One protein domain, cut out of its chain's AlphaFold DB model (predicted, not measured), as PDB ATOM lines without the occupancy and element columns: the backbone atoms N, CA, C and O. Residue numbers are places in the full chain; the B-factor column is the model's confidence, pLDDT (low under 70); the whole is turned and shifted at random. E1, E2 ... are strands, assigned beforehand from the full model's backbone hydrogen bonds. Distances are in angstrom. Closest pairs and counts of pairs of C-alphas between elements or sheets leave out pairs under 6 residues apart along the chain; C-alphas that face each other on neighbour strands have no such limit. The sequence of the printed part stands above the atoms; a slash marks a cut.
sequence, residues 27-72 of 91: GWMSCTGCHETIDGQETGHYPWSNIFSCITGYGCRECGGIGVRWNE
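Overview. This is residues 27 to 72 of the 91 residues of an uncharacterized protein of Rhizobium sp. Root483D2 (UniProt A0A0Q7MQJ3). This small domain has little regular structure: its two printed ends pair as a short two-stranded ribbon, E1 and E2, and the long stretch between them winds out in loops. One loop, with the short pairing of residues 37 to 38 with 41 to 42, lies at the far end from the ribbon; another holds the pairing of 48 to 49 with 54 to 55. The printed part has 46 residues, no named helix and two antiparallel strands, E1 then E2, holding 8 residues: all strand. It is compact, radius of gyration of the C-alphas 9.6 A, spanning 24 by 22 by 18 A.

Along the chain. Find C-alpha 27 at (16.100, -5.916, 105.057); E1, residues 27 to 30, runs 10.0 A from there. E2, residues 68 to 71, runs 9.3 A to C-alpha 71 at (15.936, -3.895, 110.114).

Arrangement. E1 and E2 form an antiparallel hairpin, their directions 139 degrees apart. Look at C-alphas 28 and 70, which face each other at 4.6 A. N 29 and O 69, like N 69 and O 29, are within hydrogen-bond range at 2.8 A.

Size, cuts and confidence. The C-alphas of Asp 39 and Ile 51, the two farthest apart, are 26.4 A apart. The printed part has no cut; the link from E1 to E2 is long, 37 residues. Look for pLDDT under 70 at residue 38 and residues 40 to 42.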
ATOM      1  N   GLY A  27      17.009  -6.304 106.129       79.94
ATOM      2  CA  GLY A  27      16.100  -5.916 105.057       79.94
ATOM      3  C   GLY A  27      15.326  -4.653 105.371       79.94
ATOM      4  O   GLY A  27      15.229  -4.221 106.522       79.94
ATOM      5  N   TRP A  28      14.767  -4.047 104.329       85.81
ATOM      6  CA  TRP A  28      13.819  -2.958 104.508       85.81
ATOM      7  C   TRP A  28      12.485  -3.519 104.990       85.81
ATOM      8  O   TRP A  28      11.968  -4.487 104.441       85.81
ATOM      9  N   MET A  29      11.922  -2.878 106.007       84.81
ATOM     10  CA  MET A  29      10.586  -3.165 106.515       84.81
ATOM     11  C   MET A  29       9.726  -1.913 106.448       84.81
ATOM     12  O   MET A  29      10.229  -0.795 106.615       84.81
ATOM     13  N   SER A  30       8.423  -2.100 106.263       86.50
ATOM     14  CA  SER A  30       7.437  -1.029 106.339       86.50
ATOM     15  C   SER A  30       7.590  -0.284 107.663       86.50
ATOM     16  O   SER A  30       7.737  -0.883 108.732       86.50
ATOM     17  N   CYS A  31       7.588   1.047 107.623       88.19
ATOM     18  CA  CYS A  31       7.667   1.820 108.856       88.19
ATOM     19  C   CYS A  31       6.340   1.720 109.617       88.19
ATOM     20  O   CYS A  31       5.350   2.308 109.200       88.19
ATOM     21  N   THR A  32       6.339   1.061 110.773       84.81
ATOM     22  CA  THR A  32       5.141   0.866 111.615       84.81
ATOM     23  C   THR A  32       4.462   2.164 112.066       84.81
ATOM     24  O   THR A  32       3.271   2.166 112.349       84.81
ATOM     25  N   GLY A  33       5.189   3.285 112.108       84.25
ATOM     26  CA  GLY A  33       4.629   4.597 112.444       84.25
ATOM     27  C   GLY A  33       3.891   5.294 111.294       84.25
ATOM     28  O   GLY A  33       3.185   6.275 111.529       84.25
ATOM     29  N   CYS A  34       4.069   4.843 110.047       86.62
ATOM     30  CA  CYS A  34       3.425   5.452 108.872       86.62
ATOM     31  C   CYS A  34       2.882   4.459 107.839       86.62
ATOM     32  O   CYS A  34       2.407   4.854 106.775       86.62
ATOM     33  N   HIS A  35       2.966   3.170 108.129       85.69
ATOM     34  CA  HIS A  35       2.345   2.117 107.358       85.69
ATOM     35  C   HIS A  35       1.100   1.651 108.109       85.69
ATOM     36  O   HIS A  35       1.191   1.179 109.239       85.69
ATOM     37  N   GLU A  36      -0.064   1.850 107.499       76.69
ATOM     38  CA  GLU A  36      -1.342   1.475 108.099       76.69
ATOM     39  C   GLU A  36      -1.660   0.010 107.799       76.69
ATOM     40  O   GLU A  36      -1.789  -0.384 106.636       76.69
ATOM     41  N   THR A  37      -1.841  -0.766 108.864       72.44
ATOM     42  CA  THR A  37      -2.310  -2.156 108.833       72.44
ATOM     43  C   THR A  37      -3.688  -2.249 109.480       72.44
ATOM     44  O   THR A  37      -3.933  -1.578 110.488       72.44
ATOM     45  N   ILE A  38      -4.564  -3.117 108.980       69.38
ATOM     46  CA  ILE A  38      -5.807  -3.498 109.670       69.38
ATOM     47  C   ILE A  38      -5.601  -4.909 110.207       69.38
ATOM     48  O   ILE A  38      -5.274  -5.806 109.441       69.38
ATOM     49  N   ASP A  39      -5.732  -5.088 111.523       72.69
ATOM     50  CA  ASP A  39      -5.506  -6.371 112.210       72.69
ATOM     51  C   ASP A  39      -4.147  -7.026 111.892       72.69
ATOM     52  O   ASP A  39      -4.011  -8.246 111.866       72.69
ATOM     53  N   GLY A  40      -3.122  -6.195 111.661       64.12
ATOM     54  CA  GLY A  40      -1.777  -6.656 111.313       64.12
ATOM     55  C   GLY A  40      -1.659  -7.204 109.891       64.12
ATOM     56  O   GLY A  40      -0.774  -8.007 109.648       64.12
ATOM     57  N   GLN A  41      -2.566  -6.829 108.986       62.81
ATOM     58  CA  GLN A  41      -2.489  -7.131 107.556       62.81
ATOM     59  C   GLN A  41      -2.414  -5.838 106.744       62.81
ATOM     60  O   GLN A  41      -2.986  -4.807 107.139       62.81
ATOM     61  N   GLU A  42      -1.731  -5.884 105.601       68.38
ATOM     62  CA  GLU A  42      -1.653  -4.741 104.705       68.38
ATOM     63  C   GLU A  42      -3.036  -4.349 104.167       68.38
ATOM     64  O   GLU A  42      -3.863  -5.163 103.764       68.38
ATOM     65  N   THR A  43      -3.295  -3.046 104.141       74.69
ATOM     66  CA  THR A  43      -4.590  -2.490 103.717       74.69
ATOM     67  C   THR A  43      -4.703  -2.299 102.203       74.69
ATOM     68  O   THR A  43      -5.749  -1.888 101.702       74.69
ATOM     69  N   GLY A  44      -3.616  -2.540 101.459       72.38
ATOM     70  CA  GLY A  44      -3.515  -2.268 100.022       72.38
ATOM     71  C   GLY A  44      -3.432  -0.779  99.652       72.38
ATOM     72  O   GLY A  44      -3.382  -0.446  98.469       72.38
ATOM     73  N   HIS A  45      -3.400   0.135 100.630       75.44
ATOM     74  CA  HIS A  45      -3.333   1.581 100.380       75.44
ATOM     75  C   HIS A  45      -1.974   2.065  99.863       75.44
ATOM     76  O   HIS A  45      -1.896   3.114  99.221       75.44
ATOM     77  N   TYR A  46      -0.911   1.314 100.138       77.94
ATOM     78  CA  TYR A  46       0.463   1.703  99.854       77.94
ATOM     79  C   TYR A  46       1.080   0.816  98.766       77.94
ATOM     80  O   TYR A  46       0.858  -0.395  98.776       77.94
ATOM     81  N   PRO A  47       1.853   1.385  97.824       81.81
ATOM     82  CA  PRO A  47       2.446   0.619  96.736       81.81
ATOM     83  C   PRO A  47       3.649  -0.212  97.201       81.81
ATOM     84  O   PRO A  47       4.390   0.175  98.108       81.81
ATOM     85  N   TRP A  48       3.886  -1.323  96.502       84.50
ATOM     86  CA  TRP A  48       5.147  -2.058  96.573       84.50
ATOM     87  C   TRP A  48       6.278  -1.278  95.902       84.50
ATOM     88  O   TRP A  48       6.128  -0.778  94.782       84.50
ATOM     89  N   SER A  49       7.431  -1.208  96.564       84.44
ATOM     90  CA  SER A  49       8.652  -0.631  96.009       84.44
ATOM     91  C   SER A  49       9.650  -1.720  95.654       84.44
ATOM     92  O   SER A  49      10.163  -2.402  96.532       84.44
ATOM     93  N   ASN A  50      10.026  -1.805  94.377       82.94
ATOM     94  CA  ASN A  50      11.101  -2.695  93.917       82.94
ATOM     95  C   ASN A  50      12.496  -2.265  94.403       82.94
ATOM     96  O   ASN A  50      13.431  -3.051  94.345       82.94
ATOM     97  N   ILE A  51      12.653  -1.012  94.843       84.50
ATOM     98  CA  ILE A  51      13.930  -0.505  95.370       84.50
ATOM     99  C   ILE A  51      14.147  -1.024  96.791       84.50
ATOM    100  O   ILE A  51      15.257  -1.403  97.151       84.50
ATOM    101  N   PHE A  52      13.084  -1.020  97.594       84.88
ATOM    102  CA  PHE A  52      13.133  -1.476  98.979       84.88
ATOM    103  C   PHE A  52      12.714  -2.940  99.130       84.88
ATOM    104  O   PHE A  52      12.911  -3.502 100.197       84.88
ATOM    105  N   SER A  53      12.155  -3.546  98.080       81.25
ATOM    106  CA  SER A  53      11.486  -4.849  98.126       81.25
ATOM    107  C   SER A  53      10.476  -4.910  99.270       81.25
ATOM    108  O   SER A  53      10.524  -5.815 100.085       81.25
ATOM    109  N   CYS A  54       9.629  -3.886  99.402       81.19
ATOM    110  CA  CYS A  54       8.733  -3.734 100.548       81.19
ATOM    111  C   CYS A  54       7.594  -2.753 100.239       81.19
ATOM    112  O   CYS A  54       7.733  -1.900  99.352       81.19
ATOM    113  N   ILE A  55       6.488  -2.830 100.984       85.56
ATOM    114  CA  ILE A  55       5.413  -1.833 100.908       85.56
ATOM    115  C   ILE A  55       5.863  -0.543 101.606       85.56
ATOM    116  O   ILE A  55       6.281  -0.541 102.761       85.56
ATOM    117  N   THR A  56       5.784   0.593 100.916       87.38
ATOM    118  CA  THR A  56       6.254   1.871 101.472       87.38
ATOM    119  C   THR A  56       5.113   2.642 102.125       87.38
ATOM    120  O   THR A  56       4.190   3.054 101.426       87.38
ATOM    121  N   GLY A  57       5.188   2.897 103.436       86.44
ATOM    122  CA  GLY A  57       4.243   3.790 104.122       86.44
ATOM    123  C   GLY A  57       4.320   5.243 103.624       86.44
ATOM    124  O   GLY A  57       5.177   5.589 102.808       86.44
ATOM    125  N   TYR A  58       3.469   6.133 104.145       87.88
ATOM    126  CA  TYR A  58       3.390   7.528 103.668       87.88
ATOM    127  C   TYR A  58       4.616   8.398 104.014       87.88
ATOM    128  O   TYR A  58       4.733   9.521 103.525       87.88
ATOM    129  N   GLY A  59       5.518   7.897 104.861       89.62
ATOM    130  CA  GLY A  59       6.708   8.602 105.329       89.62
ATOM    131  C   GLY A  59       6.421   9.543 106.505       89.62
ATOM    132  O   GLY A  59       5.674  10.511 106.396       89.62
ATOM    133  N   CYS A  60       7.067   9.303 107.648       90.31
ATOM    134  CA  CYS A  60       6.969  10.151 108.841       90.31
ATOM    135  C   CYS A  60       8.351  10.519 109.402       90.31
ATOM    136  O   CYS A  60       9.394  10.117 108.879       90.31
ATOM    137  N   ARG A  61       8.376  11.287 110.500       92.19
ATOM    138  CA  ARG A  61       9.633  11.688 111.159       92.19
ATOM    139  C   ARG A  61      10.445  10.503 111.683       92.19
ATOM    140  O   ARG A  61      11.666  10.587 111.692       92.19
ATOM    141  N   GLU A  62       9.796   9.409 112.070       86.81
ATOM    142  CA  GLU A  62      10.469   8.235 112.644       86.81
ATOM    143  C   GLU A  62      11.311   7.470 111.615       86.81
ATOM    144  O   GLU A  62      12.350   6.916 111.961       86.81
ATOM    145  N   CYS A  63      10.898   7.470 110.345       89.38
ATOM    146  CA  CYS A  63      11.646   6.874 109.234       89.38
ATOM    147  C   CYS A  63      12.362   7.914 108.359       89.38
ATOM    148  O   CYS A  63      12.737   7.610 107.228       89.38
ATOM    149  N   GLY A  64      12.463   9.168 108.811       90.00
ATOM    150  CA  GLY A  64      13.074  10.245 108.026       90.00
ATOM    151  C   GLY A  64      12.360  10.550 106.699       90.00
ATOM    152  O   GLY A  64      12.989  11.056 105.777       90.00
ATOM    153  N   GLY A  65      11.066  10.230 106.587       90.31
ATOM    154  CA  GLY A  65      10.251  10.459 105.388       90.31
ATOM    155  C   GLY A  65      10.323   9.371 104.309       90.31
ATOM    156  O   GLY A  65       9.686   9.528 103.277       90.31
ATOM    157  N   ILE A  66      11.056   8.274 104.531       90.81
ATOM    158  CA  ILE A  66      11.274   7.227 103.510       90.81
ATOM    159  C   ILE A  66      10.085   6.253 103.394       90.81
ATOM    160  O   ILE A  66       9.836   5.696 102.331       90.81
ATOM    161  N   GLY A  67       9.351   6.026 104.488       88.81
ATOM    162  CA  GLY A  67       8.239   5.064 104.546       88.81
ATOM    163  C   GLY A  67       8.657   3.625 104.868       88.81
ATOM    164  O   GLY A  67       7.798   2.787 105.135       88.81
ATOM    165  N   VAL A  68       9.965   3.352 104.918       88.12
ATOM    166  CA  VAL A  68      10.562   2.074 105.336       88.12
ATOM    167  C   VAL A  68      11.711   2.302 106.318       88.12
ATOM    168  O   VAL A  68      12.243   3.410 106.428       88.12
ATOM    169  N   ARG A  69      12.092   1.259 107.055       87.69
ATOM    170  CA  ARG A  69      13.240   1.251 107.969       87.69
ATOM    171  C   ARG A  69      14.115   0.040 107.686       87.69
ATOM    172  O   ARG A  69      13.598  -1.026 107.373       87.69
ATOM    173  N   TRP A  70      15.428   0.213 107.805       84.94
ATOM    174  CA  TRP A  70      16.344  -0.921 107.796       84.94
ATOM    175  C   TRP A  70      16.177  -1.689 109.100       84.94
ATOM    176  O   TRP A  70      16.235  -1.090 110.179       84.94
ATOM    177  N   ASN A  71      15.949  -2.989 108.987       81.00
ATOM    178  CA  ASN A  71      15.936  -3.895 110.114       81.00
ATOM    179  C   ASN A  71      17.231  -4.689 110.121       81.00
ATOM    180  O   ASN A  71      17.570  -5.335 109.126       81.00
ATOM    181  N   GLU A  72      17.949  -4.619 111.236       75.31
ATOM    182  CA  GLU A  72      19.138  -5.436 111.426       75.31
ATOM    183  C   GLU A  72      18.742  -6.919 111.471       75.31
ATOM    184  O   GLU A  72      17.652  -7.260 111.941       75.31
TER     185      GLU A  72